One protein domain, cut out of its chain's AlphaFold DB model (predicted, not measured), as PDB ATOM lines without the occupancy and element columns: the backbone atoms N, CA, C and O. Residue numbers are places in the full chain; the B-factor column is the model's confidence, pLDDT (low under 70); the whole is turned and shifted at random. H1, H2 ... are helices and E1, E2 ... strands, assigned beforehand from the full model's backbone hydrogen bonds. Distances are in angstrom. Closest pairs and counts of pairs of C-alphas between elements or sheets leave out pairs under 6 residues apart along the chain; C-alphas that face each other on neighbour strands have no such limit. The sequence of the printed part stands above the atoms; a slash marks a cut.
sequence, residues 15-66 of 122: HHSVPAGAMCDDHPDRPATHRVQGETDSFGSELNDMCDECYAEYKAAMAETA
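Overview. This is residues 15 to 66 of the 122 residues of an uncharacterized protein of Burkholderia lata (strain ATCC 17760 / DSM 23089 / LMG 22485 / NCIMB 9086 / R18194 / 383) (UniProt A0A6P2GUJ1). A two-stranded hairpin, E1 and E2, and one helix, H1, make an open V: H1 starts just past the end of E2 and slants away, and its residues 59 to 66 stick out. A long loop, residues 15 to 33, winds round the corner of the V, with residues 15 to 16 pairing beside E1. The printed part has 52 residues with two named strands and one named helix, in the order E1, E2, H1; the sheet is antiparallel and the class is mixed, helices and strands. It is only just compact, close to loose, with a radius of gyration of the C-alphas of 11.5 A, and spans 30 by 28 by 17 A.

Along the chain. Find C-alpha 34 at (35.242, 19.220, 45.085); from there E1, residues 34 to 40, runs 18.0 A. E2, residues 45 to 50, comes back over 15.8 A to C-alpha 50 at (37.906, 23.403, 46.317). H1, residues 52 to 66, runs 20.7 A to C-alpha 66 at (18.780, 31.480, 47.671).

Arrangement. Look first at the hairpin of E1 and E2, antiparallel at 153 degrees, where C-alphas 37 and 47 face each other at 4.6 A. N 38 and O 46 are within hydrogen-bond range at 2.8 A, as are N 50 and O 34 at 2.8 A. Residues 15 to 16 pair antiparallel with residues 35 to 36 of E1. The closest C-alphas of E1 and H1 are those of His 34 and Tyr 55, 6.9 A apart. E2 and H1 are near each other, with 5 pairs of C-alphas within 10 A. In H1 every O i to N i+4 pair is within hydrogen-bond range.

Size, cuts and confidence. The C-alphas farthest apart are those of Gly 21 and Ala 66, at 32.4 A. The printed part has no cut, and the links E1 to E2 and E2 to H1 are tight. The mean pLDDT of the printed part is 93.4, and no printed residue is under 70.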
ATOM      1  N   HIS A  15      28.620  19.931  39.234       93.88
ATOM      2  CA  HIS A  15      29.708  19.169  39.833       93.88
ATOM      3  C   HIS A  15      30.432  18.322  38.793       93.88
ATOM      4  O   HIS A  15      29.800  17.635  37.990       93.88
ATOM      5  N   HIS A  16      31.759  18.314  38.884       92.44
ATOM      6  CA  HIS A  16      32.640  17.517  38.036       92.44
ATOM      7  C   HIS A  16      33.587  16.676  38.893       92.44
ATOM      8  O   HIS A  16      33.777  16.929  40.083       92.44
ATOM      9  N   SER A  17      34.195  15.654  38.294       93.25
ATOM     10  CA  SER A  17      35.242  14.876  38.958       93.25
ATOM     11  C   SER A  17      36.503  15.719  39.142       93.25
ATOM     12  O   SER A  17      36.980  16.325  38.180       93.25
ATOM     13  N   VAL A  18      37.077  15.694  40.343       94.31
ATOM     14  CA  VAL A  18      38.362  16.339  40.637       94.31
ATOM     15  C   VAL A  18      39.506  15.563  39.961       94.31
ATOM     16  O   VAL A  18      39.587  14.343  40.140       94.31
ATOM     17  N   PRO A  19      40.396  16.213  39.188       92.50
ATOM     18  CA  PRO A  19      41.570  15.562  38.622       92.50
ATOM     19  C   PRO A  19      42.504  15.022  39.700       92.50
ATOM     20  O   PRO A  19      42.652  15.593  40.781       92.50
ATOM     21  N   ALA A  20      43.185  13.924  39.386       93.56
ATOM     22  CA  ALA A  20      44.137  13.321  40.307       93.56
ATOM     23  C   ALA A  20      45.258  14.311  40.669       93.56
ATOM     24  O   ALA A  20      45.943  14.830  39.789       93.56
ATOM     25  N   GLY A  21      45.454  14.538  41.969       94.06
ATOM     26  CA  GLY A  21      46.487  15.441  42.485       94.06
ATOM     27  C   GLY A  21      46.159  16.931  42.374       94.06
ATOM     28  O   GLY A  21      47.048  17.743  42.620       94.06
ATOM     29  N   ALA A  22      44.924  17.303  42.013       94.69
ATOM     30  CA  ALA A  22      44.499  18.697  42.048       94.69
ATOM     31  C   ALA A  22      44.542  19.248  43.484       94.69
ATOM     32  O   ALA A  22      44.150  18.577  44.445       94.69
ATOM     33  N   MET A  23      45.025  20.482  43.611       97.25
ATOM     34  CA  MET A  23      45.075  21.230  44.865       97.25
ATOM     35  C   MET A  23      43.956  22.263  44.868       97.25
ATOM     36  O   MET A  23      43.491  22.667  43.806       97.25
ATOM     37  N   CYS A  24      43.523  22.675  46.053       97.06
ATOM     38  CA  CYS A  24      42.540  23.737  46.173       97.06
ATOM     39  C   CYS A  24      43.105  25.049  45.610       97.06
ATOM     40  O   CYS A  24      44.250  25.402  45.894       97.06
ATOM     41  N   ASP A  25      42.293  25.767  44.836       95.19
ATOM     42  CA  ASP A  25      42.702  27.020  44.200       95.19
ATOM     43  C   ASP A  25      43.012  28.123  45.233       95.19
ATOM     44  O   ASP A  25      43.984  28.861  45.065       95.19
ATOM     45  N   ASP A  26      42.260  28.174  46.339       96.00
ATOM     46  CA  ASP A  26      42.459  29.142  47.433       96.00
ATOM     47  C   ASP A  26      43.446  28.658  48.507       96.00
ATOM     48  O   ASP A  26      44.079  29.460  49.196       96.00
ATOM     49  N   HIS A  27      43.607  27.337  48.641       96.19
ATOM     50  CA  HIS A  27      44.515  26.699  49.597       96.19
ATOM     51  C   HIS A  27      45.465  25.733  48.875       96.19
ATOM     52  O   HIS A  27      45.247  24.517  48.907       96.19
ATOM     53  N   PRO A  28      46.543  26.236  48.236       93.38
ATOM     54  CA  PRO A  28      47.426  25.418  47.401       93.38
ATOM     55  C   PRO A  28      48.154  24.291  48.150       93.38
ATOM     56  O   PRO A  28      48.728  23.401  47.526       93.38
ATOM     57  N   ASP A  29      48.162  24.330  49.483       95.38
ATOM     58  CA  ASP A  29      48.710  23.314  50.383       95.38
ATOM     59  C   ASP A  29      47.733  22.164  50.690       95.38
ATOM     60  O   ASP A  29      48.131  21.168  51.299       95.38
ATOM     61  N   ARG A  30      46.470  22.257  50.255       96.75
ATOM     62  CA  ARG A  30      45.415  21.277  50.545       96.75
ATOM     63  C   ARG A  30      44.897  20.616  49.267       96.75
ATOM     64  O   ARG A  30      44.692  21.306  48.269       96.75
ATOM     65  N   PRO A  31      44.650  19.294  49.272       97.00
ATOM     66  CA  PRO A  31      44.070  18.623  48.117       97.00
ATOM     67  C   PRO A  31      42.638  19.108  47.874       97.00
ATOM     68  O   PRO A  31      41.879  19.339  48.820       97.00
ATOM     69  N   ALA A  32      42.262  19.225  46.604       96.94
ATOM     70  CA  ALA A  32      40.882  19.481  46.226       96.94
ATOM     71  C   ALA A  32      40.040  18.208  46.390       96.94
ATOM     72  O   ALA A  32      40.454  17.107  46.022       96.94
ATOM     73  N   THR A  33      38.842  18.367  46.939       97.06
ATOM     74  CA  THR A  33      37.845  17.301  47.138       97.06
ATOM     75  C   THR A  33      36.581  17.551  46.322       97.06
ATOM     76  O   THR A  33      35.833  16.617  46.028       97.06
ATOM     77  N   HIS A  34      36.377  18.794  45.885       97.31
ATOM     78  CA  HIS A  34      35.242  19.220  45.085       97.31
ATOM     79  C   HIS A  34      35.704  20.000  43.863       97.31
ATOM     80  O   HIS A  34      36.586  20.847  43.960       97.31
ATOM     81  N   ARG A  35      35.059  19.747  42.722       96.00
ATOM     82  CA  ARG A  35      35.197  20.567  41.523       96.00
ATOM     83  C   ARG A  35      33.826  21.063  41.097       96.00
ATOM     84  O   ARG A  35      32.921  20.254  40.867       96.00
ATOM     85  N   VAL A  36      33.677  22.380  41.009       95.19
ATOM     86  CA  VAL A  36      32.418  23.043  40.650       95.19
ATOM     87  C   VAL A  36      32.651  23.975  39.472       95.19
ATOM     88  O   VAL A  36      33.613  24.739  39.451       95.19
ATOM     89  N   GLN A  37      31.758  23.913  38.491       93.12
ATOM     90  CA  GLN A  37      31.767  24.822  37.354       93.12
ATOM     91  C   GLN A  37      31.404  26.247  37.786       93.12
ATOM     92  O   GLN A  37      30.342  26.467  38.371       93.12
ATOM     93  N   GLY A  38      32.290  27.194  37.487       90.38
ATOM     94  CA  GLY A  38      32.097  28.630  37.662       90.38
ATOM     95  C   GLY A  38      31.372  29.261  36.475       90.38
ATOM     96  O   GLY A  38      30.414  28.694  35.939       90.38
ATOM     97  N   GLU A  39      31.816  30.452  36.071       88.06
ATOM     98  CA  GLU A  39      31.261  31.130  34.902       88.06
ATOM     99  C   GLU A  39      31.505  30.312  33.624       88.06
ATOM    100  O   GLU A  39      32.425  29.496  33.513       88.06
ATOM    101  N   THR A  40      30.604  30.462  32.660       86.56
ATOM    102  CA  THR A  40      30.759  29.882  31.328       86.56
ATOM    103  C   THR A  40      30.453  30.944  30.301       86.56
ATOM    104  O   THR A  40      29.359  31.507  30.294       86.56
ATOM    105  N   ASP A  41      31.430  31.200  29.442       84.00
ATOM    106  CA  ASP A  41      31.388  32.224  28.415       84.00
ATOM    107  C   ASP A  41      31.708  31.624  27.034       84.00
ATOM    108  O   ASP A  41      31.723  30.408  26.830       84.00
ATOM    109  N   SER A  42      31.929  32.484  26.037       81.81
ATOM    110  CA  SER A  42      32.283  32.039  24.687       81.81
ATOM    111  C   SER A  42      33.677  31.407  24.574       81.81
ATOM    112  O   SER A  42      33.979  30.818  23.535       81.81
ATOM    113  N   PHE A  43      34.534  31.558  25.584       80.44
ATOM    114  CA  PHE A  43      35.911  31.066  25.614       80.44
ATOM    115  C   PHE A  43      36.075  29.783  26.434       80.44
ATOM    116  O   PHE A  43      37.067  29.079  26.242       80.44
ATOM    117  N   GLY A  44      35.106  29.429  27.277       81.94
ATOM    118  CA  GLY A  44      35.061  28.137  27.948       81.94
ATOM    119  C   GLY A  44      34.281  28.169  29.253       81.94
ATOM    120  O   GLY A  44      33.430  29.026  29.481       81.94
ATOM    121  N   SER A  45      34.579  27.196  30.108       85.94
ATOM    122  CA  SER A  45      34.021  27.101  31.453       85.94
ATOM    123  C   SER A  45      35.139  27.129  32.480       85.94
ATOM    124  O   SER A  45      36.123  26.397  32.358       85.94
ATOM    125  N   GLU A  46      34.954  27.933  33.518       89.44
ATOM    126  CA  GLU A  46      35.812  27.895  34.692       89.44
ATOM    127  C   GLU A  46      35.475  26.662  35.537       89.44
ATOM    128  O   GLU A  46      34.304  26.326  35.740       89.44
ATOM    129  N   LEU A  47      36.499  25.979  36.040       91.75
ATOM    130  CA  LEU A  47      36.359  24.850  36.954       91.75
ATOM    131  C   LEU A  47      37.151  25.168  38.217       91.75
ATOM    132  O   LEU A  47      38.376  25.221  38.169       91.75
ATOM    133  N   ASN A  48      36.432  25.369  39.318       94.38
ATOM    134  CA  ASN A  48      37.008  25.705  40.613       94.38
ATOM    135  C   ASN A  48      37.255  24.429  41.413       94.38
ATOM    136  O   ASN A  48      36.310  23.680  41.686       94.38
ATOM    137  N   ASP A  49      38.507  24.206  41.795       96.69
ATOM    138  CA  ASP A  49      38.943  23.109  42.645       96.69
ATOM    139  C   ASP A  49      38.982  23.574  44.106       96.69
ATOM    140  O   ASP A  49      39.759  24.438  44.510       96.69
ATOM    141  N   MET A  50      38.122  22.989  44.934       97.44
ATOM    142  CA  MET A  50      37.906  23.403  46.317       97.44
ATOM    143  C   MET A  50      38.260  22.275  47.283       97.44
ATOM    144  O   MET A  50      37.948  21.104  47.044       97.44
ATOM    145  N   CYS A  51      38.868  22.637  48.412       97.75
ATOM    146  CA  CYS A  51      38.878  21.785  49.599       97.75
ATOM    147  C   CYS A  51      37.512  21.838  50.312       97.75
ATOM    148  O   CYS A  51      36.675  22.692  50.006       97.75
ATOM    149  N   ASP A  52      37.291  20.956  51.289       97.56
ATOM    150  CA  ASP A  52      36.015  20.865  52.018       97.56
ATOM    151  C   ASP A  52      35.596  22.188  52.687       97.56
ATOM    152  O   ASP A  52      34.406  22.500  52.736       97.56
ATOM    153  N   GLU A  53      36.562  22.975  53.177       97.69
ATOM    154  CA  GLU A  53      36.320  24.283  53.805       97.69
ATOM    155  C   GLU A  53      35.792  25.297  52.783       97.69
ATOM    156  O   GLU A  53      34.675  25.790  52.937       97.69
ATOM    157  N   CYS A  54      36.525  25.513  51.685       97.31
ATOM    158  CA  CYS A  54      36.098  26.394  50.592       97.31
ATOM    159  C   CYS A  54      34.741  25.967  50.016       97.31
ATOM    160  O   CYS A  54      33.886  26.795  49.713       97.31
ATOM    161  N   TYR A  55      34.503  24.658  49.894       97.25
ATOM    162  CA  TYR A  55      33.226  24.161  49.398       97.25
ATOM    163  C   TYR A  55      32.071  24.401  50.384       97.25
ATOM    164  O   TYR A  55      30.932  24.651  49.974       97.25
ATOM    165  N   ALA A  56      32.331  24.340  51.692       97.75
ATOM    166  CA  ALA A  56      31.342  24.700  52.701       97.75
ATOM    167  C   ALA A  56      30.983  26.191  52.627       97.75
ATOM    168  O   ALA A  56      29.796  26.520  52.661       97.75
ATOM    169  N   GLU A  57      31.976  27.065  52.452       97.00
ATOM    170  CA  GLU A  57      31.774  28.506  52.256       97.00
ATOM    171  C   GLU A  57      30.978  28.799  50.982       97.00
ATOM    172  O   GLU A  57      29.976  29.515  51.031       97.00
ATOM    173  N   TYR A  58      31.339  28.162  49.865       95.25
ATOM    174  CA  TYR A  58      30.595  28.247  48.608       95.25
ATOM    175  C   TYR A  58      29.116  27.881  48.797       95.25
ATOM    176  O   TYR A  58      28.221  28.628  48.395       95.25
ATOM    177  N   LYS A  59      28.830  26.753  49.463       95.56
ATOM    178  CA  LYS A  59      27.447  26.340  49.743       95.56
ATOM    179  C   LYS A  59      26.712  27.323  50.648       95.56
ATOM    180  O   LYS A  59      25.522  27.543  50.434       95.56
ATOM    181  N   ALA A  60      27.383  27.885  51.652       95.88
ATOM    182  CA  ALA A  60      26.785  28.864  52.552       95.88
ATOM    183  C   ALA A  60      26.385  30.139  51.792       95.88
ATOM    184  O   ALA A  60      25.237  30.568  51.901       95.88
ATOM    185  N   ALA A  61      27.271  30.664  50.941       93.50
ATOM    186  CA  ALA A  61      26.991  31.831  50.104       93.50
ATOM    187  C   ALA A  61      25.835  31.582  49.114       93.50
ATOM    188  O   ALA A  61      24.952  32.427  48.932       93.50
ATOM    189  N   MET A  62      25.788  30.392  48.500       91.56
ATOM    190  CA  MET A  62      24.676  29.999  47.625       91.56
ATOM    191  C   MET A  62      23.349  29.893  48.386       91.56
ATOM    192  O   MET A  62      22.313  30.324  47.882       91.56
ATOM    193  N   ALA A  63      23.366  29.335  49.599       91.75
ATOM    194  CA  ALA A  63      22.179  29.209  50.440       91.75
ATOM    195  C   ALA A  63      21.652  30.573  50.908       91.75
ATOM    196  O   ALA A  63      20.441  30.779  50.906       91.75
ATOM    197  N   GLU A  64      22.540  31.505  51.258       92.38
ATOM    198  CA  GLU A  64      22.188  32.884  51.609       92.38
ATOM    199  C   GLU A  64      21.492  33.585  50.439       92.38
ATOM    200  O   GLU A  64      20.345  34.013  50.565       92.38
ATOM    201  N   THR A  65      22.114  33.560  49.257       89.81
ATOM    202  CA  THR A  65      21.530  34.136  48.035       89.81
ATOM    203  C   THR A  65      20.174  33.499  47.705       89.81
ATOM    204  O   THR A  65      19.230  34.172  47.286       89.81
ATOM    205  N   ALA A  66      20.041  32.182  47.890       89.06
ATOM    206  CA  ALA A  66      18.780  31.480  47.671       89.06
ATOM    207  C   ALA A  66      17.701  31.870  48.695       89.06
ATOM    208  O   ALA A  66      16.529  31.966  48.328       89.06
TER     209      ALA A  66